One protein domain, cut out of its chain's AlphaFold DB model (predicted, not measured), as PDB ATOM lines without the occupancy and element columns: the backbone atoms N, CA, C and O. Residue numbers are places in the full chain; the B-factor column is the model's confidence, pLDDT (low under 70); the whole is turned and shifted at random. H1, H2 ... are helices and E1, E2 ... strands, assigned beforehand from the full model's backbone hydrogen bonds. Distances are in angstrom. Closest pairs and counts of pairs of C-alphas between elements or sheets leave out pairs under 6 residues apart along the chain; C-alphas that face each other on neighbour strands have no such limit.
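This is residues 32 to 197 of the 206 residues of an uncharacterized protein of Tuber borchii (UniProt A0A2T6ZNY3). What does the model look like at first sight? Two antiparallel sheets, E1 to E4 and E5 to E9, lie partly face to face as a sandwich whose strands run nearly along one another, with helix H3 at one end and H1 at the other, where residues 36 to 41 stick out. The smaller sheet is strongly curled, H2 stands beside its strands, and a long stretch with no named element, residues 98 to 119, links E4 to H3. What is it made of? The printed part has 166 residues with three named helices and nine named strands, in the order H1 E1 H2 E2 E3 E4 H3 E5 E6 E7 E8 E9, and the class is mixed, helices and strands. The sheets run E1 E2 E3 E4 and E5 E6 E7 E8 E9, both antiparallel throughout. How compact is it? It is compact, with a radius of gyration of the C-alphas of 17.6 A and spans of 57 by 38 by 34 A, only just elongated.

What comes first along the printed part? H1, residues 32 to 39, is on neither sheet, with 0 pairs of C-alphas within 10 A of either. E1, residues 48 to 50, E2, residues 66 to 72, E3, residues 82 to 89, and E4, residues 92 to 97, follow as the strongly twisted first sheet, in which E2 E3 E4 is a meander, each strand the antiparallel neighbour of the one before. N 50 and O 70 of E1 and E2 are 3.0 A apart, N 67 and O 85 of the hairpin E2 and E3 2.9 A, and N 86 and O 94 of the hairpin E3 and E4 3.0 A, within hydrogen-bond range. Where are the other helices? H2, residues 61 to 65, stands at the level of this sheet, at a height of 1.3 A; its closest C-alphas to E3 are those of Thr 65 and Phe 87, 5.3 A apart. H3, residues 120 to 131, only grazes the sheet with residues 120 to 128, the closest C-alphas to E3 being those of Arg 124 and Val 88, 6.9 A apart. Every O i to N i+4 pair is within hydrogen-bond range in H1 and H3, but 0 of 1 in H2, where 1 of 2 O i to N i+3 pairs is. How does the second sheet meet the first? E5, residues 134 to 140, E6, residues 148 to 156, E7, residues 165 to 174, E8, residues 180 to 184, and E9, residues 192 to 196, form a second meander, with N 138 and O 152 of E5 and E6 2.9 A apart, N 151 and O 171 of E6 and E7 3.0 A, N 172 and O 181 of E7 and E8 2.8 A, and N 182 and O 194 of E8 and E9 3.2 A. The two sheets make a sandwich, two sheets face to face, with the facing parts 10.0 A centre to centre and the strands at 4 degrees.

Where can the elements be found? H1 begins at C-alpha 32 (150.091, 216.938, 203.109), H3 begins at C-alpha 120 (169.310, 192.012, 186.958), and E9 ends at C-alpha 196 (154.798, 199.419, 204.663). Which are long? E6 and E7 each measure 25.2 A from first to last C-alpha, E3 21.9 A, E5 19.9 A, E2 19.3 A, E4 17.0 A and H3 16.3 A. E7 bends by 63 degrees at residue 168.

How far does it reach? The two C-alphas farthest apart are those of Gln 40 and Glu 161, at 60.2 A. Is the backbone whole? The printed part has no cut, and its long link is E4 to H3, with 22 residues. Where is confidence low? The mean pLDDT of the printed part is 81.9, and 37 residues are under 70, among them residues 111 to 116 and 186 to 197.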
ATOM      1  N   GLU A  32     151.257 216.225 202.593       70.31
ATOM      2  CA  GLU A  32     150.091 216.938 203.109       70.31
ATOM      3  C   GLU A  32     148.836 216.633 202.285       70.31
ATOM      4  O   GLU A  32     147.806 216.283 202.854       70.31
ATOM      5  N   GLU A  33     148.934 216.666 200.954       69.94
ATOM      6  CA  GLU A  33     147.834 216.324 200.040       69.94
ATOM      7  C   GLU A  33     147.429 214.853 200.183       69.94
ATOM      8  O   GLU A  33     146.243 214.504 200.168       69.94
ATOM      9  N   PHE A  34     148.415 213.974 200.377       68.88
ATOM     10  CA  PHE A  34     148.173 212.575 200.687       68.88
ATOM     11  C   PHE A  34     147.409 212.425 202.008       68.88
ATOM     12  O   PHE A  34     146.350 211.800 202.032       68.88
ATOM     13  N   PHE A  35     147.887 213.016 203.106       68.81
ATOM     14  CA  PHE A  35     147.214 212.884 204.395       68.81
ATOM     15  C   PHE A  35     145.835 213.548 204.389       68.81
ATOM     16  O   PHE A  35     144.903 212.987 204.957       68.81
ATOM     17  N   GLU A  36     145.651 214.691 203.733       75.00
ATOM     18  CA  GLU A  36     144.334 215.319 203.588       75.00
ATOM     19  C   GLU A  36     143.364 214.436 202.800       75.00
ATOM     20  O   GLU A  36     142.251 214.185 203.263       75.00
ATOM     21  N   SER A  37     143.781 213.908 201.646       65.56
ATOM     22  CA  SER A  37     142.949 213.002 200.841       65.56
ATOM     23  C   SER A  37     142.632 211.691 201.572       65.56
ATOM     24  O   SER A  37     141.503 211.199 201.487       65.56
ATOM     25  N   PHE A  38     143.580 211.174 202.359       63.91
ATOM     26  CA  PHE A  38     143.402 210.013 203.227       63.91
ATOM     27  C   PHE A  38     142.362 210.273 204.328       63.91
ATOM     28  O   PHE A  38     141.427 209.489 204.478       63.91
ATOM     29  N   HIS A  39     142.455 211.392 205.059       72.12
ATOM     30  CA  HIS A  39     141.462 211.753 206.083       72.12
ATOM     31  C   HIS A  39     140.074 212.030 205.490       72.12
ATOM     32  O   HIS A  39     139.065 211.810 206.158       72.12
ATOM     33  N   GLN A  40     140.011 212.484 204.236       72.94
ATOM     34  CA  GLN A  40     138.764 212.678 203.494       72.94
ATOM     35  C   GLN A  40     138.165 211.365 202.958       72.94
ATOM     36  O   GLN A  40     137.095 211.400 202.355       72.94
ATOM     37  N   GLY A  41     138.837 210.221 203.140       63.62
ATOM     38  CA  GLY A  41     138.375 208.922 202.641       63.62
ATOM     39  C   GLY A  41     138.387 208.802 201.115       63.62
ATOM     40  O   GLY A  41     137.794 207.878 200.573       63.62
ATOM     41  N   LYS A  42     139.060 209.722 200.411       62.78
ATOM     42  CA  LYS A  42     139.206 209.690 198.944       62.78
ATOM     43  C   LYS A  42     140.239 208.668 198.481       62.78
ATOM     44  O   LYS A  42     140.376 208.427 197.288       62.78
ATOM     45  N   PHE A  43     140.984 208.104 199.425       58.81
ATOM     46  CA  PHE A  43     142.013 207.127 199.162       58.81
ATOM     47  C   PHE A  43     141.489 205.715 199.400       58.81
ATOM     48  O   PHE A  43     141.220 205.333 200.540       58.81
ATOM     49  N   THR A  44     141.407 204.914 198.345       56.62
ATOM     50  CA  THR A  44     141.154 203.479 198.463       56.62
ATOM     51  C   THR A  44     142.496 202.759 198.513       56.62
ATOM     52  O   THR A  44     143.220 202.716 197.519       56.62
ATOM     53  N   SER A  45     142.877 202.207 199.668       60.34
ATOM     54  CA  SER A  45     143.950 201.207 199.671       60.34
ATOM     55  C   SER A  45     143.442 199.946 198.989       60.34
ATOM     56  O   SER A  45     142.254 199.642 199.101       60.34
ATOM     57  N   SER A  46     144.335 199.172 198.378       64.75
ATOM     58  CA  SER A  46     144.000 197.814 197.959       64.75
ATOM     59  C   SER A  46     143.417 197.064 199.148       64.75
ATOM     60  O   SER A  46     144.036 196.975 200.217       64.75
ATOM     61  N   THR A  47     142.184 196.607 198.988       72.50
ATOM     62  CA  THR A  47     141.466 195.915 200.053       72.50
ATOM     63  C   THR A  47     141.979 194.495 200.179       72.50
ATOM     64  O   THR A  47     142.095 193.994 201.300       72.50
ATOM     65  N   ARG A  48     142.431 193.921 199.056       87.19
ATOM     66  CA  ARG A  48     142.886 192.542 198.976       87.19
ATOM     67  C   ARG A  48     144.117 192.358 198.090       87.19
ATOM     68  O   ARG A  48     144.336 193.097 197.133       87.19
ATOM     69  N   VAL A  49     144.909 191.350 198.433       91.00
ATOM     70  CA  VAL A  49     146.022 190.823 197.646       91.00
ATOM     71  C   VAL A  49     145.687 189.406 197.231       91.00
ATOM     72  O   VAL A  49     145.360 188.567 198.073       91.00
ATOM     73  N   THR A  50     145.801 189.135 195.943       92.69
ATOM     74  CA  THR A  50     145.498 187.840 195.343       92.69
ATOM     75  C   THR A  50     146.723 187.311 194.606       92.69
ATOM     76  O   THR A  50     147.542 188.061 194.075       92.69
ATOM     77  N   TYR A  51     146.885 185.992 194.625       94.38
ATOM     78  CA  TYR A  51     147.933 185.294 193.892       94.38
ATOM     79  C   TYR A  51     147.289 184.444 192.803       94.38
ATOM     80  O   TYR A  51     146.435 183.609 193.106       94.38
ATOM     81  N   PHE A  52     147.739 184.638 191.567       94.19
ATOM     82  CA  PHE A  52     147.348 183.840 190.414       94.19
ATOM     83  C   PHE A  52     148.590 183.119 189.877       94.19
ATOM     84  O   PHE A  52     149.568 183.778 189.505       94.19
ATOM     85  N   PRO A  53     148.608 181.773 189.866       94.56
ATOM     86  CA  PRO A  53     149.723 181.007 189.316       94.56
ATOM     87  C   PRO A  53     150.029 181.343 187.853       94.56
ATOM     88  O   PRO A  53     151.179 181.256 187.439       94.56
ATOM     89  N   GLU A  54     149.011 181.734 187.087       94.75
ATOM     90  CA  GLU A  54     149.106 182.048 185.662       94.75
ATOM     91  C   GLU A  54     149.962 183.290 185.398       94.75
ATOM     92  O   GLU A  54     150.651 183.346 184.385       94.75
ATOM     93  N   ASP A  55     149.975 184.244 186.333       94.81
ATOM     94  CA  ASP A  55     150.816 185.441 186.239       94.81
ATOM     95  C   ASP A  55     152.300 185.124 186.490       94.81
ATOM     96  O   ASP A  55     153.177 185.923 186.179       94.81
ATOM     97  N   ASN A  56     152.602 183.966 187.085       95.44
ATOM     98  CA  ASN A  56     153.918 183.611 187.606       95.44
ATOM     99  C   ASN A  56     154.590 182.510 186.772       95.44
ATOM    100  O   ASN A  56     155.102 181.529 187.317       95.44
ATOM    101  N   ASP A  57     154.594 182.674 185.446       93.00
ATOM    102  CA  ASP A  57     155.282 181.758 184.533       93.00
ATOM    103  C   ASP A  57     156.795 181.704 184.851       93.00
ATOM    104  O   ASP A  57     157.479 182.731 184.776       93.00
ATOM    105  N   PRO A  58     157.359 180.518 185.157       89.81
ATOM    106  CA  PRO A  58     158.796 180.342 185.363       89.81
ATOM    107  C   PRO A  58     159.678 180.753 184.175       89.81
ATOM    108  O   PRO A  58     160.889 180.891 184.348       89.81
ATOM    109  N   SER A  59     159.111 180.904 182.971       90.00
ATOM    110  CA  SER A  59     159.832 181.419 181.805       90.00
ATOM    111  C   SER A  59     160.189 182.907 181.935       90.00
ATOM    112  O   SER A  59     161.196 183.339 181.366       90.00
ATOM    113  N   ASN A  60     159.431 183.675 182.729       89.50
ATOM    114  CA  ASN A  60     159.727 185.074 182.995       89.50
ATOM    115  C   ASN A  60     160.887 185.183 184.012       89.50
ATOM    116  O   ASN A  60     160.750 184.770 185.171       89.50
ATOM    117  N   PRO A  61     162.041 185.766 183.634       89.94
ATOM    118  CA  PRO A  61     163.223 185.834 184.494       89.94
ATOM    119  C   PRO A  61     162.983 186.549 185.831       89.94
ATOM    120  O   PRO A  61     163.638 186.213 186.824       89.94
ATOM    121  N   VAL A  62     162.028 187.484 185.906       91.00
ATOM    122  CA  VAL A  62     161.752 188.211 187.156       91.00
ATOM    123  C   VAL A  62     161.131 187.312 188.233       91.00
ATOM    124  O   VAL A  62     161.328 187.566 189.423       91.00
ATOM    125  N   ILE A  63     160.475 186.217 187.831       94.19
ATOM    126  CA  ILE A  63     159.855 185.225 188.724       94.19
ATOM    127  C   ILE A  63     160.890 184.336 189.408       94.19
ATOM    128  O   ILE A  63     160.662 183.857 190.514       94.19
ATOM    129  N   THR A  64     162.088 184.187 188.835       92.06
ATOM    130  CA  THR A  64     163.155 183.361 189.438       92.06
ATOM    131  C   THR A  64     163.517 183.772 190.866       92.06
ATOM    132  O   THR A  64     164.042 182.968 191.632       92.06
ATOM    133  N   THR A  65     163.270 185.036 191.208       93.69
ATOM    134  CA  THR A  65     163.547 185.631 192.521       93.69
ATOM    135  C   THR A  65     162.384 186.465 193.041       93.69
ATOM    136  O   THR A  65     162.544 187.257 193.974       93.69
ATOM    137  N   GLY A  66     161.214 186.343 192.426       95.06
ATOM    138  CA  GLY A  66     160.094 187.223 192.692       95.06
ATOM    139  C   GLY A  66     158.756 186.543 192.512       95.06
ATOM    140  O   GLY A  66     158.665 185.369 192.171       95.06
ATOM    141  N   VAL A  67     157.713 187.306 192.797       97.19
ATOM    142  CA  VAL A  67     156.331 186.867 192.675       97.19
ATOM    143  C   VAL A  67     155.464 188.051 192.269       97.19
ATOM    144  O   VAL A  67     155.599 189.147 192.826       97.19
ATOM    145  N   PHE A  68     154.576 187.820 191.308       96.62
ATOM    146  CA  PHE A  68     153.474 188.716 191.003       96.62
ATOM    147  C   PHE A  68     152.291 188.439 191.914       96.62
ATOM    148  O   PHE A  68     151.873 187.295 192.111       96.62
ATOM    149  N   LEU A  69     151.739 189.523 192.435       95.19
ATOM    150  CA  LEU A  69     150.513 189.551 193.208       95.19
ATOM    151  C   LEU A  69     149.603 190.618 192.610       95.19
ATOM    152  O   LEU A  69     150.078 191.680 192.209       95.19
ATOM    153  N   ARG A  70     148.301 190.355 192.574       92.88
ATOM    154  CA  ARG A  70     147.306 191.332 192.140       92.88
ATOM    155  C   ARG A  70     146.772 192.102 193.334       92.88
ATOM    156  O   ARG A  70     146.618 191.563 194.433       92.88
ATOM    157  N   LEU A  71     146.550 193.392 193.119       88.12
ATOM    158  CA  LEU A  71     146.042 194.312 194.124       88.12
ATOM    159  C   LEU A  71     144.592 194.670 193.802       88.12
ATOM    160  O   LEU A  71     144.325 195.597 193.041       88.12
ATOM    161  N   SER A  72     143.648 193.954 194.408       82.69
ATOM    162  CA  SER A  72     142.225 194.225 194.233       82.69
ATOM    163  C   SER A  72     141.824 195.520 194.942       82.69
ATOM    164  O   SER A  72     142.240 195.802 196.073       82.69
ATOM    165  N   THR A  73     140.950 196.281 194.291       70.69
ATOM    166  CA  THR A  73     140.154 197.333 194.932       70.69
ATOM    167  C   THR A  73     138.689 196.911 194.905       70.69
ATOM    168  O   THR A  73     138.310 196.039 194.127       70.69
ATOM    169  N   ASP A  74     137.841 197.524 195.730       67.12
ATOM    170  CA  ASP A  74     136.413 197.170 195.807       67.12
ATOM    171  C   ASP A  74     135.624 197.470 194.509       67.12
ATOM    172  O   ASP A  74     134.432 197.167 194.412       67.12
ATOM    173  N   ASN A  75     136.277 198.040 193.489       62.16
ATOM    174  CA  ASN A  75     135.703 198.320 192.179       62.16
ATOM    175  C   ASN A  75     135.732 197.063 191.295       62.16
ATOM    176  O   ASN A  75     136.698 196.779 190.592       62.16
ATOM    177  N   SER A  76     134.627 196.322 191.312       57.16
ATOM    178  CA  SER A  76     134.455 194.979 190.742       57.16
ATOM    179  C   SER A  76     134.395 194.868 189.204       57.16
ATOM    180  O   SER A  76     133.784 193.933 188.686       57.16
ATOM    181  N   GLY A  77     135.009 195.789 188.453       65.50
ATOM    182  CA  GLY A  77     134.919 195.816 186.983       65.50
ATOM    183  C   GLY A  77     136.207 196.129 186.221       65.50
ATOM    184  O   GLY A  77     136.227 195.960 185.005       65.50
ATOM    185  N   GLU A  78     137.265 196.561 186.905       72.25
ATOM    186  CA  GLU A  78     138.555 196.892 186.292       72.25
ATOM    187  C   GLU A  78     139.534 195.716 186.468       72.25
ATOM    188  O   GLU A  78     139.464 195.013 187.483       72.25
ATOM    189  N   PRO A  79     140.439 195.469 185.506       78.12
ATOM    190  CA  PRO A  79     141.495 194.480 185.680       78.12
ATOM    191  C   PRO A  79     142.389 194.858 186.870       78.12
ATOM    192  O   PRO A  79     142.813 196.002 187.015       78.12
ATOM    193  N   GLU A  80     142.660 193.888 187.743       87.56
ATOM    194  CA  GLU A  80     143.433 194.139 188.958       87.56
ATOM    195  C   GLU A  80     144.908 194.383 188.604       87.56
ATOM    196  O   GLU A  80     145.515 193.527 187.942       87.56
ATOM    197  N   PRO A  81     145.506 195.503 189.049       88.69
ATOM    198  CA  PRO A  81     146.889 195.818 188.737       88.69
ATOM    199  C   PRO A  81     147.852 194.835 189.403       88.69
ATOM    200  O   PRO A  81     147.615 194.342 190.514       88.69
ATOM    201  N   LEU A  82     148.965 194.579 188.720       91.62
ATOM    202  CA  LEU A  82     150.029 193.703 189.186       91.62
ATOM    203  C   LEU A  82     151.029 194.458 190.055       91.62
ATOM    204  O   LEU A  82     151.397 195.602 189.796       91.62
ATOM    205  N   MET A  83     151.528 193.764 191.065       92.31
ATOM    206  CA  MET A  83     152.647 194.172 191.894       92.31
ATOM    207  C   MET A  83     153.680 193.048 191.900       92.31
ATOM    208  O   MET A  83     153.380 191.917 192.282       92.31
ATOM    209  N   LEU A  84     154.920 193.377 191.544       94.19
ATOM    210  CA  LEU A  84     156.055 192.466 191.623       94.19
ATOM    211  C   LEU A  84     156.830 192.702 192.915       94.19
ATOM    212  O   LEU A  84     157.355 193.796 193.144       94.19
ATOM    213  N   ILE A  85     156.981 191.656 193.722       94.50
ATOM    214  CA  ILE A  85     157.927 191.629 194.840       94.50
ATOM    215  C   ILE A  85     159.087 190.735 194.437       94.50
ATOM    216  O   ILE A  85     158.875 189.570 194.121       94.50
ATOM    217  N   GLN A  86     160.310 191.260 194.457       94.25
ATOM    218  CA  GLN A  86     161.477 190.538 193.956       94.25
ATOM    219  C   GLN A  86     162.691 190.734 194.859       94.25
ATOM    220  O   GLN A  86     163.053 191.861 195.207       94.25
ATOM    221  N   PHE A  87     163.368 189.641 195.194       93.50
ATOM    222  CA  PHE A  87     164.685 189.677 195.806       93.50
ATOM    223  C   PHE A  87     165.764 189.960 194.764       93.50
ATOM    224  O   PHE A  87     165.916 189.262 193.772       93.50
ATOM    225  N   VAL A  88     166.570 190.978 195.032       90.94
ATOM    226  CA  VAL A  88     167.772 191.305 194.261       90.94
ATOM    227  C   VAL A  88     168.981 190.536 194.803       90.94
ATOM    228  O   VAL A  88     169.815 190.081 194.029       90.94
ATOM    229  N   ARG A  89     169.077 190.384 196.131       91.50
ATOM    230  CA  ARG A  89     170.079 189.598 196.884       91.50
ATOM    231  C   ARG A  89     169.405 189.038 198.153       91.50
ATOM    232  O   ARG A  89     168.345 189.546 198.514       91.50
ATOM    233  N   PRO A  90     170.016 188.121 198.932       91.69
ATOM    234  CA  PRO A  90     169.367 187.529 200.116       91.69
ATOM    235  C   PRO A  90     168.834 188.513 201.170       91.69
ATOM    236  O   PRO A  90     167.979 188.169 201.972       91.69
ATOM    237  N   LYS A  91     169.359 189.742 201.223       90.19
ATOM    238  CA  LYS A  91     168.911 190.790 202.161       90.19
ATOM    239  C   LYS A  91     168.348 192.025 201.460       90.19
ATOM    240  O   LYS A  91     167.994 192.993 202.125       90.19
ATOM    241  N   VAL A  92     168.310 192.017 200.130       89.62
ATOM    242  CA  VAL A  92     167.934 193.172 199.314       89.62
ATOM    243  C   VAL A  92     166.778 192.757 198.431       89.62
ATOM    244  O   VAL A  92     166.918 191.865 197.603       89.62
ATOM    245  N   TRP A  93     165.650 193.425 198.584       91.25
ATOM    246  CA  TRP A  93     164.442 193.184 197.810       91.25
ATOM    247  C   TRP A  93     163.873 194.516 197.335       91.25
ATOM    248  O   TRP A  93     164.235 195.584 197.834       91.25
ATOM    249  N   ARG A  94     163.010 194.448 196.330       88.94
ATOM    250  CA  ARG A  94     162.322 195.593 195.745       88.94
ATOM    251  C   ARG A  94     160.860 195.258 195.502       88.94
ATOM    252  O   ARG A  94     160.504 194.093 195.336       88.94
ATOM    253  N   ILE A  95     160.047 196.304 195.448       89.50
ATOM    254  CA  ILE A  95     158.665 196.247 194.981       89.50
ATOM    255  C   ILE A  95     158.601 197.101 193.720       89.50
ATOM    256  O   ILE A  95     159.077 198.238 193.729       89.50
ATOM    257  N   ARG A  96     158.048 196.551 192.642       89.31
ATOM    258  CA  ARG A  96     157.655 197.309 191.451       89.31
ATOM    259  C   ARG A  96     156.136 197.260 191.361       89.31
ATOM    260  O   ARG A  96     155.546 196.196 191.533       89.31
ATOM    261  N   PHE A  97     155.530 198.411 191.128       86.38
ATOM    262  CA  PHE A  97     154.090 198.552 190.994       86.38
ATOM    263  C   PHE A  97     153.807 199.674 190.002       86.38
ATOM    264  O   PHE A  97     154.288 200.793 190.196       86.38
ATOM    265  N   ASP A  98     153.033 199.359 188.973       81.88
ATOM    266  CA  ASP A  98     152.397 200.325 188.084       81.88
ATOM    267  C   ASP A  98     150.884 200.061 188.136       81.88
ATOM    268  O   ASP A  98     150.461 198.953 187.801       81.88
ATOM    269  N   PRO A  99     150.059 201.033 188.567       81.00
ATOM    270  CA  PRO A  99     148.613 200.848 188.657       81.00
ATOM    271  C   PRO A  99     147.934 200.587 187.305       81.00
ATOM    272  O   PRO A  99     146.782 200.170 187.300       81.00
ATOM    273  N   ASN A 100     148.611 200.833 186.180       81.88
ATOM    274  CA  ASN A 100     148.084 200.566 184.841       81.88
ATOM    275  C   ASN A 100     148.559 199.227 184.269       81.88
ATOM    276  O   ASN A 100     148.060 198.805 183.228       81.88
ATOM    277  N   SER A 101     149.527 198.575 184.915       86.31
ATOM    278  CA  SER A 101     150.057 197.300 184.446       86.31
ATOM    279  C   SER A 101     149.222 196.146 184.982       86.31
ATOM    280  O   SER A 101     149.065 195.960 186.192       86.31
ATOM    281  N   THR A 102     148.694 195.353 184.059       90.00
ATOM    282  CA  THR A 102     147.829 194.201 184.352       90.00
ATOM    283  C   THR A 102     148.365 192.899 183.764       90.00
ATOM    284  O   THR A 102     147.774 191.841 184.011       90.00
ATOM    285  N   ASP A 103     149.459 192.990 183.002       91.56
ATOM    286  CA  ASP A 103     150.128 191.904 182.294       91.56
ATOM    287  C   ASP A 103     151.551 191.693 182.862       91.56
ATOM    288  O   ASP A 103     152.305 192.663 182.996       91.56
ATOM    289  N   PRO A 104     151.946 190.458 183.233       91.31
ATOM    290  CA  PRO A 104     153.306 190.160 183.684       91.31
ATOM    291  C   PRO A 104     154.406 190.578 182.699       91.31
ATOM    292  O   PRO A 104     155.523 190.875 183.131       91.31
ATOM    293  N   ASP A 105     154.108 190.623 181.398       90.00
ATOM    294  CA  ASP A 105     155.070 190.974 180.348       90.00
ATOM    295  C   ASP A 105     155.474 192.460 180.371       90.00
ATOM    296  O   ASP A 105     156.526 192.825 179.840       90.00
ATOM    297  N   ASP A 106     154.709 193.314 181.059       86.62
ATOM    298  CA  ASP A 106     155.068 194.719 181.302       86.62
ATOM    299  C   ASP A 106     156.299 194.859 182.225       86.62
ATOM    300  O   ASP A 106     156.911 195.928 182.333       86.62
ATOM    301  N   TYR A 107     156.676 193.783 182.920       86.62
ATOM    302  CA  TYR A 107     157.777 193.753 183.872       86.62
ATOM    303  C   TYR A 107     158.977 193.006 183.299       86.62
ATOM    304  O   TYR A 107     159.116 191.787 183.404       86.62
ATOM    305  N   ASP A 108     159.915 193.780 182.775       84.31
ATOM    306  CA  ASP A 108     161.184 193.278 182.265       84.31
ATOM    307  C   ASP A 108     162.241 193.000 183.354       84.31
ATOM    308  O   ASP A 108     162.191 193.503 184.480       84.31
ATOM    309  N   ASP A 109     163.267 192.223 183.002       85.75
ATOM    310  CA  ASP A 109     164.460 192.029 183.842       85.75
ATOM    311  C   ASP A 109     165.578 193.042 183.538       85.75
ATOM    312  O   ASP A 109     166.712 192.909 184.016       85.75
ATOM    313  N   TYR A 110     165.277 194.073 182.741       80.50
ATOM    314  CA  TYR A 110     166.246 195.111 182.426       80.50
ATOM    315  C   TYR A 110     166.654 195.860 183.690       80.50
ATOM    316  O   TYR A 110     165.854 196.263 184.541       80.50
ATOM    317  N   ASN A 111     167.960 196.045 183.824       59.34
ATOM    318  CA  ASN A 111     168.527 196.777 184.931       59.34
ATOM    319  C   ASN A 111     168.692 198.243 184.529       59.34
ATOM    320  O   ASN A 111     169.483 198.571 183.648       59.34
ATOM    321  N   SER A 112     168.008 199.150 185.227       59.62
ATOM    322  CA  SER A 112     168.143 200.596 184.998       59.62
ATOM    323  C   SER A 112     169.556 201.130 185.278       59.62
ATOM    324  O   SER A 112     169.898 202.236 184.864       59.62
ATOM    325  N   ARG A 113     170.411 200.345 185.954       54.06
ATOM    326  CA  ARG A 113     171.846 200.611 186.133       54.06
ATOM    327  C   ARG A 113     172.675 199.811 185.119       54.06
ATOM    328  O   ARG A 113     173.472 198.953 185.498       54.06
ATOM    329  N   THR A 114     172.518 200.149 183.841       53.16
ATOM    330  CA  THR A 114     173.182 199.525 182.672       53.16
ATOM    331  C   THR A 114     174.715 199.586 182.679       53.16
ATOM    332  O   THR A 114     175.364 198.963 181.850       53.16
ATOM    333  N   ILE A 115     175.335 200.307 183.620       56.34
ATOM    334  CA  ILE A 115     176.796 200.480 183.673       56.34
ATOM    335  C   ILE A 115     177.529 199.163 183.997       56.34
ATOM    336  O   ILE A 115     178.676 198.996 183.592       56.34
ATOM    337  N   ILE A 116     176.900 198.240 184.738       60.12
ATOM    338  CA  ILE A 116     177.560 197.006 185.217       60.12
ATOM    339  C   ILE A 116     177.046 195.758 184.485       60.12
ATOM    340  O   ILE A 116     177.831 194.862 184.186       60.12
ATOM    341  N   SER A 117     175.742 195.674 184.214       70.31
ATOM    342  CA  SER A 117     175.112 194.555 183.502       70.31
ATOM    343  C   SER A 117     173.724 194.961 183.019       70.31
ATOM    344  O   SER A 117     172.998 195.634 183.755       70.31
ATOM    345  N   ASP A 118     173.354 194.504 181.823       78.50
ATOM    346  CA  ASP A 118     172.100 194.854 181.145       78.50
ATOM    347  C   ASP A 118     170.860 194.279 181.843       78.50
ATOM    348  O   ASP A 118     169.799 194.905 181.843       78.50
ATOM    349  N   THR A 119     170.996 193.118 182.491       80.75
ATOM    350  CA  THR A 119     169.903 192.463 183.221       80.75
ATOM    351  C   THR A 119     170.232 192.268 184.695       80.75
ATOM    352  O   THR A 119     171.405 192.139 185.088       80.75
ATOM    353  N   LEU A 120     169.188 192.260 185.526       84.75
ATOM    354  CA  LEU A 120     169.310 192.012 186.958       84.75
ATOM    355  C   LEU A 120     169.712 190.559 187.234       84.75
ATOM    356  O   LEU A 120     170.555 190.332 188.102       84.75
ATOM    357  N   THR A 121     169.191 189.599 186.463       86.00
ATOM    358  CA  THR A 121     169.579 188.181 186.544       86.00
ATOM    359  C   THR A 121     171.085 188.013 186.376       86.00
ATOM    360  O   THR A 121     171.742 187.414 187.225       86.00
ATOM    361  N   ASN A 122     171.670 188.606 185.330       85.12
ATOM    362  CA  ASN A 122     173.105 188.486 185.086       85.12
ATOM    363  C   ASN A 122     173.931 189.217 186.156       85.12
ATOM    364  O   ASN A 122     174.938 188.689 186.628       85.12
ATOM    365  N   LEU A 123     173.490 190.401 186.600       85.50
ATOM    366  CA  LEU A 123     174.160 191.113 187.692       85.50
ATOM    367  C   LEU A 123     174.209 190.261 188.966       85.50
ATOM    368  O   LEU A 123     175.259 190.156 189.599       85.50
ATOM    369  N   ARG A 124     173.081 189.648 189.334       86.75
ATOM    370  CA  ARG A 124     172.970 188.759 190.492       86.75
ATOM    371  C   ARG A 124     173.937 187.588 190.363       86.75
ATOM    372  O   ARG A 124     174.739 187.374 191.265       86.75
ATOM    373  N   ASP A 125     173.917 186.892 189.231       87.88
ATOM    374  CA  ASP A 125     174.755 185.713 189.008       87.88
ATOM    375  C   ASP A 125     176.259 186.038 189.097       87.88
ATOM    376  O   ASP A 125     177.043 185.223 189.585       87.88
ATOM    377  N   ILE A 126     176.681 187.229 188.653       88.31
ATOM    378  CA  ILE A 126     178.064 187.707 188.810       88.31
ATOM    379  C   ILE A 126     178.388 187.943 190.288       88.31
ATOM    380  O   ILE A 126     179.407 187.455 190.776       88.31
ATOM    381  N   LEU A 127     177.531 188.674 191.005       88.38
ATOM    382  CA  LEU A 127     177.760 189.008 192.411       88.38
ATOM    383  C   LEU A 127     177.778 187.761 193.302       88.38
ATOM    384  O   LEU A 127     178.644 187.638 194.165       88.38
ATOM    385  N   ASP A 128     176.875 186.814 193.060       90.44
ATOM    386  CA  ASP A 128     176.788 185.578 193.834       90.44
ATOM    387  C   ASP A 128     178.019 184.688 193.625       90.44
ATOM    388  O   ASP A 128     178.546 184.135 194.588       90.44
ATOM    389  N   LYS A 129     178.547 184.617 192.393       89.06
ATOM    390  CA  LYS A 129     179.812 183.920 192.104       89.06
ATOM    391  C   LYS A 129     181.008 184.580 192.784       89.06
ATOM    392  O   LYS A 129     181.869 183.871 193.295       89.06
ATOM    393  N   VAL A 130     181.073 185.912 192.780       89.50
ATOM    394  CA  VAL A 130     182.170 186.670 193.409       89.50
ATOM    395  C   VAL A 130     182.165 186.492 194.925       89.50
ATOM    396  O   VAL A 130     183.222 186.316 195.524       89.50
ATOM    397  N   GLU A 131     180.989 186.513 195.547       88.50
ATOM    398  CA  GLU A 131     180.839 186.304 196.990       88.50
ATOM    399  C   GLU A 131     180.848 184.818 197.379       88.50
ATOM    400  O   GLU A 131     180.904 184.492 198.564       88.50
ATOM    401  N   GLY A 132     180.806 183.916 196.395       89.69
ATOM    402  CA  GLY A 132     180.749 182.478 196.613       89.69
ATOM    403  C   GLY A 132     179.500 182.056 197.380       89.69
ATOM    404  O   GLY A 132     179.575 181.133 198.180       89.69
ATOM    405  N   ILE A 133     178.363 182.725 197.185       90.06
ATOM    406  CA  ILE A 133     177.111 182.382 197.865       90.06
ATOM    407  C   ILE A 133     176.169 181.632 196.929       90.06
ATOM    408  O   ILE A 133     176.106 181.898 195.731       90.06
ATOM    409  N   ARG A 134     175.384 180.720 197.497       91.69
ATOM    410  CA  ARG A 134     174.280 180.061 196.805       91.69
ATOM    411  C   ARG A 134     172.999 180.314 197.573       91.69
ATOM    412  O   ARG A 134     172.905 179.973 198.749       91.69
ATOM    413  N   TRP A 135     172.005 180.877 196.905       93.50
ATOM    414  CA  TRP A 135     170.716 181.168 197.512       93.50
ATOM    415  C   TRP A 135     169.585 181.025 196.504       93.50
ATOM    416  O   TRP A 135     169.817 180.956 195.299       93.50
ATOM    417  N   GLU A 136     168.364 180.991 197.016       94.19
ATOM    418  CA  GLU A 136     167.147 181.037 196.214       94.19
ATOM    419  C   GLU A 136     166.036 181.776 196.961       94.19
ATOM    420  O   GLU A 136     166.158 182.082 198.155       94.19
ATOM    421  N   THR A 137     164.937 182.026 196.260       95.31
ATOM    422  CA  THR A 137     163.686 182.460 196.875       95.31
ATOM    423  C   THR A 137     162.686 181.326 196.928       95.31
ATOM    424  O   THR A 137     162.520 180.590 195.960       95.31
ATOM    425  N   GLU A 138     161.951 181.244 198.027       95.81
ATOM    426  CA  GLU A 138     160.789 180.375 198.147       95.81
ATOM    427  C   GLU A 138     159.538 181.225 198.330       95.81
ATOM    428  O   GLU A 138     159.506 182.101 199.199       95.81
ATOM    429  N   PHE A 139     158.506 180.934 197.541       97.19
ATOM    430  CA  PHE A 139     157.175 181.498 197.715       97.19
ATOM    431  C   PHE A 139     156.232 180.448 198.307       97.19
ATOM    432  O   PHE A 139     156.161 179.312 197.841       97.19
ATOM    433  N   ILE A 140     155.519 180.827 199.361       96.38
ATOM    434  CA  ILE A 140     154.607 179.974 200.114       96.38
ATOM    435  C   ILE A 140     153.233 180.638 200.078       96.38
ATOM    436  O   ILE A 140     152.993 181.653 200.736       96.38
ATOM    437  N   VAL A 141     152.326 180.029 199.314       94.88
ATOM    438  CA  VAL A 141     150.932 180.480 199.176       94.88
ATOM    439  C   VAL A 141     150.144 180.269 200.478       94.88
ATOM    440  O   VAL A 141     149.248 181.045 200.812       94.88
ATOM    441  N   GLY A 142     150.497 179.219 201.228       91.38
ATOM    442  CA  GLY A 142     149.765 178.800 202.419       91.38
ATOM    443  C   GLY A 142     148.380 178.233 202.092       91.38
ATOM    444  O   GLY A 142     148.080 177.858 200.959       91.38
ATOM    445  N   SER A 143     147.535 178.144 203.112       90.50
ATOM    446  CA  SER A 143     146.119 177.805 202.999       90.50
ATOM    447  C   SER A 143     145.258 179.049 202.753       90.50
ATOM    448  O   SER A 143     145.651 180.171 203.075       90.50
ATOM    449  N   GLU A 144     144.026 178.865 202.274       85.62
ATOM    450  CA  GLU A 144     143.033 179.951 202.149       85.62
ATOM    451  C   GLU A 144     142.744 180.671 203.478       85.62
ATOM    452  O   GLU A 144     142.348 181.831 203.488       85.62
ATOM    453  N   LYS A 145     142.961 180.000 204.616       89.06
ATOM    454  CA  LYS A 145     142.725 180.560 205.954       89.06
ATOM    455  C   LYS A 145     143.907 181.371 206.481       89.06
ATOM    456  O   LYS A 145     143.759 182.059 207.491       89.06
ATOM    457  N   ASP A 146     145.066 181.270 205.839       93.75
ATOM    458  CA  ASP A 146     146.264 181.979 206.271       93.75
ATOM    459  C   ASP A 146     146.122 183.464 205.942       93.75
ATOM    460  O   ASP A 146     145.647 183.833 204.867       93.75
ATOM    461  N   GLN A 147     146.549 184.318 206.871       93.50
ATOM    462  CA  GLN A 147     146.374 185.771 206.768       93.50
ATOM    463  C   GLN A 147     147.330 186.433 205.770       93.50
ATOM    464  O   GLN A 147     147.105 187.573 205.369       93.50
ATOM    465  N   PHE A 148     148.411 185.748 205.404       94.44
ATOM    466  CA  PHE A 148     149.468 186.289 204.566       94.44
ATOM    467  C   PHE A 148     150.057 185.219 203.649       94.44
ATOM    468  O   PHE A 148     150.009 184.028 203.952       94.44
ATOM    469  N   TYR A 149     150.619 185.671 202.535       96.38
ATOM    470  CA  TYR A 149     151.591 184.932 201.742       96.38
ATOM    471  C   TYR A 149     152.993 185.146 202.316       96.38
ATOM    472  O   TYR A 149     153.258 186.185 202.927       96.38
ATOM    473  N   THR A 150     153.903 184.209 202.068       96.31
ATOM    474  CA  THR A 150     155.312 184.354 202.446       96.31
ATOM    475  C   THR A 150     156.200 184.269 201.210       96.31
ATOM    476  O   THR A 150     156.119 183.301 200.463       96.31
ATOM    477  N   ILE A 151     157.111 185.227 201.034       96.94
ATOM    478  CA  ILE A 151     158.292 185.060 200.175       96.94
ATOM    479  C   ILE A 151     159.547 185.174 201.035       96.94
ATOM    480  O   ILE A 151     159.671 186.094 201.843       96.94
ATOM    481  N   ARG A 152     160.486 184.240 200.898       96.12
ATOM    482  CA  ARG A 152     161.704 184.223 201.716       96.12
ATOM    483  C   ARG A 152     162.944 183.907 200.908       96.12
ATOM    484  O   ARG A 152     162.883 183.136 199.959       96.12
ATOM    485  N   SER A 153     164.071 184.471 201.320       95.38
ATOM    486  CA  SER A 153     165.387 184.155 200.767       95.38
ATOM    487  C   SER A 153     166.075 183.082 201.615       95.38
ATOM    488  O   SER A 153     166.211 183.257 202.835       95.38
ATOM    489  N   VAL A 154     166.575 182.024 200.985       94.12
ATOM    490  CA  VAL A 154     167.240 180.898 201.654       94.12
ATOM    491  C   VAL A 154     168.671 180.767 201.145       94.12
ATOM    492  O   VAL A 154     168.880 180.626 199.945       94.12
ATOM    493  N   LEU A 155     169.650 180.809 202.052       92.50
ATOM    494  CA  LEU A 155     171.054 180.503 201.767       92.50
ATOM    495  C   LEU A 155     171.326 179.006 201.933       92.50
ATOM    496  O   LEU A 155     170.785 178.356 202.831       92.50
ATOM    497  N   TYR A 156     172.211 178.496 201.084       90.19
ATOM    498  CA  TYR A 156     172.736 177.141 201.121       90.19
ATOM    499  C   TYR A 156     174.202 177.155 201.530       90.19
ATOM    500  O   TYR A 156     174.996 177.898 200.949       90.19
ATOM    501  N   ASP A 157     174.564 176.286 202.471       83.44
ATOM    502  CA  ASP A 157     175.971 176.016 202.752       83.44
ATOM    503  C   ASP A 157     176.609 175.312 201.542       83.44
ATOM    504  O   ASP A 157     176.028 174.405 200.938       83.44
ATOM    505  N   ASN A 158     177.813 175.747 201.174       71.88
ATOM    506  CA  ASN A 158     178.558 175.191 200.040       71.88
ATOM    507  C   ASN A 158     179.312 173.895 200.386       71.88
ATOM    508  O   ASN A 158     179.940 173.298 199.508       71.88
ATOM    509  N   ASP A 159     179.258 173.456 201.645       64.75
ATOM    510  CA  ASP A 159     179.989 172.291 202.135       64.75
ATOM    511  C   ASP A 159     179.227 171.013 201.755       64.75
ATOM    512  O   ASP A 159     178.207 170.657 202.344       64.75
ATOM    513  N   GLY A 160     179.718 170.353 200.702       55.81
ATOM    514  CA  GLY A 160     179.048 169.340 199.875       55.81
ATOM    515  C   GLY A 160     178.524 168.047 200.517       55.81
ATOM    516  O   GLY A 160     178.296 167.093 199.780       55.81
ATOM    517  N   GLU A 161     178.288 167.981 201.827       56.25
ATOM    518  CA  GLU A 161     177.753 166.781 202.493       56.25
ATOM    519  C   GLU A 161     176.445 166.998 203.264       56.25
ATOM    520  O   GLU A 161     175.774 166.036 203.636       56.25
ATOM    521  N   SER A 162     176.002 168.237 203.465       58.34
ATOM    522  CA  SER A 162     174.663 168.519 203.985       58.34
ATOM    523  C   SER A 162     174.228 169.885 203.486       58.34
ATOM    524  O   SER A 162     174.820 170.888 203.862       58.34
ATOM    525  N   GLN A 163     173.184 169.934 202.651       70.44
ATOM    526  CA  GLN A 163     172.516 171.184 202.274       70.44
ATOM    527  C   GLN A 163     171.825 171.762 203.509       70.44
ATOM    528  O   GLN A 163     170.608 171.675 203.666       70.44
ATOM    529  N   LYS A 164     172.605 172.313 204.435       84.06
ATOM    530  CA  LYS A 164     172.070 173.117 205.514       84.06
ATOM    531  C   LYS A 164     171.522 174.384 204.872       84.06
ATOM    532  O   LYS A 164     172.194 175.060 204.093       84.06
ATOM    533  N   ARG A 165     170.246 174.626 205.149       89.50
ATOM    534  CA  ARG A 165     169.467 175.728 204.595       89.50
ATOM    535  C   ARG A 165     169.222 176.730 205.702       89.50
ATOM    536  O   ARG A 165     168.753 176.347 206.775       89.50
ATOM    537  N   THR A 166     169.510 177.992 205.428       90.62
ATOM    538  CA  THR A 166     169.323 179.076 206.392       90.62
ATOM    539  C   THR A 166     168.466 180.160 205.761       90.62
ATOM    540  O   THR A 166     168.864 180.784 204.778       90.62
ATOM    541  N   THR A 167     167.278 180.396 206.316       92.38
ATOM    542  CA  THR A 167     166.446 181.533 205.911       92.38
ATOM    543  C   THR A 167     167.075 182.821 206.423       92.38
ATOM    544  O   THR A 167     167.371 182.936 207.609       92.38
ATOM    545  N   ILE A 168     167.264 183.791 205.532       91.56
ATOM    546  CA  ILE A 168     167.937 185.062 205.841       91.56
ATOM    547  C   ILE A 168     166.947 186.203 206.004       91.56
ATOM    548  O   ILE A 168     167.108 187.076 206.858       91.56
ATOM    549  N   SER A 169     165.914 186.204 205.175       91.56
ATOM    550  CA  SER A 169     164.864 187.197 205.234       91.56
ATOM    551  C   SER A 169     163.551 186.607 204.754       91.56
ATOM    552  O   SER A 169     163.528 185.710 203.909       91.56
ATOM    553  N   GLU A 170     162.468 187.108 205.326       94.12
ATOM    554  CA  GLU A 170     161.108 186.686 205.045       94.12
ATOM    555  C   GLU A 170     160.220 187.922 204.915       94.12
ATOM    556  O   GLU A 170     160.289 188.838 205.730       94.12
ATOM    557  N   LEU A 171     159.400 187.971 203.876       93.44
ATOM    558  CA  LEU A 171     158.383 188.989 203.672       93.44
ATOM    559  C   LEU A 171     157.028 188.307 203.825       93.44
ATOM    560  O   LEU A 171     156.703 187.388 203.073       93.44
ATOM    561  N   LEU A 172     156.247 188.785 204.787       93.56
ATOM    562  CA  LEU A 172     154.860 188.404 205.010       93.56
ATOM    563  C   LEU A 172     153.966 189.423 204.307       93.56
ATOM    564  O   LEU A 172     153.944 190.595 204.694       93.56
ATOM    565  N   ILE A 173     153.234 188.991 203.285       93.19
ATOM    566  CA  ILE A 173     152.324 189.834 202.509       93.19
ATOM    567  C   ILE A 173     150.897 189.525 202.926       93.19
ATOM    568  O   ILE A 173     150.368 188.469 202.596       93.19
ATOM    569  N   TYR A 174     150.273 190.437 203.663       90.81
ATOM    570  CA  TYR A 174     148.915 190.250 204.159       90.81
ATOM    571  C   TYR A 174     147.907 190.262 203.011       90.81
ATOM    572  O   TYR A 174     147.933 191.159 202.168       90.81
ATOM    573  N   LYS A 175     147.018 189.263 203.004       90.94
ATOM    574  CA  LYS A 175     145.992 189.082 201.969       90.94
ATOM    575  C   LYS A 175     144.899 190.136 202.051       90.94
ATOM    576  O   LYS A 175     144.372 190.533 201.028       90.94
ATOM    577  N   GLU A 176     144.588 190.594 203.256       87.25
ATOM    578  CA  GLU A 176     143.601 191.642 203.522       87.25
ATOM    579  C   GLU A 176     144.311 192.863 204.104       87.25
ATOM    580  O   GLU A 176     145.256 192.706 204.884       87.25
ATOM    581  N   PHE A 177     143.830 194.065 203.777       78.44
ATOM    582  CA  PHE A 177     144.410 195.337 204.229       78.44
ATOM    583  C   PHE A 177     145.906 195.417 203.925       78.44
ATOM    584  O   PHE A 177     146.735 195.302 204.836       78.44
ATOM    585  N   PHE A 178     146.228 195.611 202.642       80.44
ATOM    586  CA  PHE A 178     147.585 195.519 202.109       80.44
ATOM    587  C   PHE A 178     148.659 196.016 203.091       80.44
ATOM    588  O   PHE A 178     148.754 197.199 203.444       80.44
ATOM    589  N   LYS A 179     149.484 195.070 203.537       84.69
ATOM    590  CA  LYS A 179     150.602 195.291 204.445       84.69
ATOM    591  C   LYS A 179     151.682 194.282 204.100       84.69
ATOM    592  O   LYS A 179     151.405 193.090 203.994       84.69
ATOM    593  N   ILE A 180     152.917 194.752 204.007       85.69
ATOM    594  CA  ILE A 180     154.087 193.875 203.945       85.69
ATOM    595  C   ILE A 180     154.843 194.017 205.253       85.69
ATOM    596  O   ILE A 180     155.139 195.135 205.672       85.69
ATOM    597  N   GLN A 181     155.138 192.892 205.895       87.62
ATOM    598  CA  GLN A 181     155.986 192.819 207.073       87.62
ATOM    599  C   GLN A 181     157.253 192.041 206.744       87.62
ATOM    600  O   GLN A 181     157.195 190.888 206.338       87.62
ATOM    601  N   VAL A 182     158.399 192.671 206.957       86.50
ATOM    602  CA  VAL A 182     159.709 192.055 206.719       86.50
ATOM    603  C   VAL A 182     160.223 191.464 208.023       86.50
ATOM    604  O   VAL A 182     160.094 192.100 209.061       86.50
ATOM    605  N   LEU A 183     160.824 190.283 207.978       86.81
ATOM    606  CA  LEU A 183     161.549 189.658 209.073       86.81
ATOM    607  C   LEU A 183     162.974 189.401 208.584       86.81
ATOM    608  O   LEU A 183     163.192 188.596 207.682       86.81
ATOM    609  N   LEU A 184     163.950 190.097 209.161       83.56
ATOM    610  CA  LEU A 184     165.359 189.754 208.975       83.56
ATOM    611  C   LEU A 184     165.755 188.734 210.038       83.56
ATOM    612  O   LEU A 184     165.577 188.993 211.227       83.56
ATOM    613  N   ILE A 185     166.287 187.594 209.609       80.69
ATOM    614  CA  ILE A 185     166.725 186.521 210.495       80.69
ATOM    615  C   ILE A 185     168.242 186.644 210.626       80.69
ATOM    616  O   ILE A 185     168.985 186.496 209.655       80.69
ATOM    617  N   SER A 186     168.701 186.987 211.828       69.69
ATOM    618  CA  SER A 186     170.118 186.981 212.187       69.69
ATOM    619  C   SER A 186     170.418 185.810 213.116       69.69
ATOM    620  O   SER A 186     169.533 185.340 213.834       69.69
ATOM    621  N   ASP A 187     171.681 185.387 213.148       61.78
ATOM    622  CA  ASP A 187     172.163 184.237 213.929       61.78
ATOM    623  C   ASP A 187     171.955 184.368 215.456       61.78
ATOM    624  O   ASP A 187     172.233 183.431 216.194       61.78
ATOM    625  N   ASN A 188     171.417 185.498 215.937       44.88
ATOM    626  CA  ASN A 188     170.976 185.720 217.314       44.88
ATOM    627  C   ASN A 188     169.654 186.516 217.344       44.88
ATOM    628  O   ASN A 188     169.656 187.732 217.542       44.88
ATOM    629  N   THR A 189     168.529 185.818 217.147       47.31
ATOM    630  CA  THR A 189     167.168 186.140 217.648       47.31
ATOM    631  C   THR A 189     166.660 187.581 217.472       47.31
ATOM    632  O   THR A 189     165.778 188.017 218.211       47.31
ATOM    633  N   THR A 190     167.198 188.353 216.528       46.09
ATOM    634  CA  THR A 190     166.824 189.761 216.356       46.09
ATOM    635  C   THR A 190     166.012 189.911 215.089       46.09
ATOM    636  O   THR A 190     166.554 190.082 214.000       46.09
ATOM    637  N   THR A 191     164.696 189.860 215.255       55.72
ATOM    638  CA  THR A 191     163.738 190.138 214.192       55.72
ATOM    639  C   THR A 191     163.548 191.644 214.068       55.72
ATOM    640  O   THR A 191     162.953 192.278 214.939       55.72
ATOM    641  N   PHE A 192     164.014 192.224 212.966       50.44
ATOM    642  CA  PHE A 192     163.628 193.582 212.584       50.44
ATOM    643  C   PHE A 192     162.352 193.517 211.754       50.44
ATOM    644  O   PHE A 192     162.339 192.844 210.727       50.44
ATOM    645  N   SER A 193     161.303 194.204 212.216       50.72
ATOM    646  CA  SER A 193     160.023 194.321 211.519       50.72
ATOM    647  C   SER A 193     159.868 195.709 210.926       50.72
ATOM    648  O   SER A 193     159.898 196.707 211.647       50.72
ATOM    649  N   LEU A 194     159.692 195.765 209.610       51.91
ATOM    650  CA  LEU A 194     159.352 196.981 208.885       51.91
ATOM    651  C   LEU A 194     158.018 196.749 208.185       51.91
ATOM    652  O   LEU A 194     157.857 195.752 207.484       51.91
ATOM    653  N   SER A 195     157.052 197.631 208.448       50.47
ATOM    654  CA  SER A 195     155.712 197.565 207.867       50.47
ATOM    655  C   SER A 195     155.502 198.730 206.914       50.47
ATOM    656  O   SER A 195     155.598 199.883 207.328       50.47
ATOM    657  N   PHE A 196     155.172 198.424 205.664       57.81
ATOM    658  CA  PHE A 196     154.798 199.419 204.663       57.81
ATOM    659  C   PHE A 196     153.336 199.235 204.270       57.81
ATOM    660  O   PHE A 196     152.854 198.104 204.163       57.81
ATOM    661  N   ARG A 197     152.645 200.351 204.045       54.16
ATOM    662  CA  ARG A 197     151.344 200.389 203.377       54.16
ATOM    663  C   ARG A 197     151.557 201.057 202.028       54.16
ATOM    664  O   ARG A 197     152.036 202.187 201.989       54.16
TER     665      ARG A 197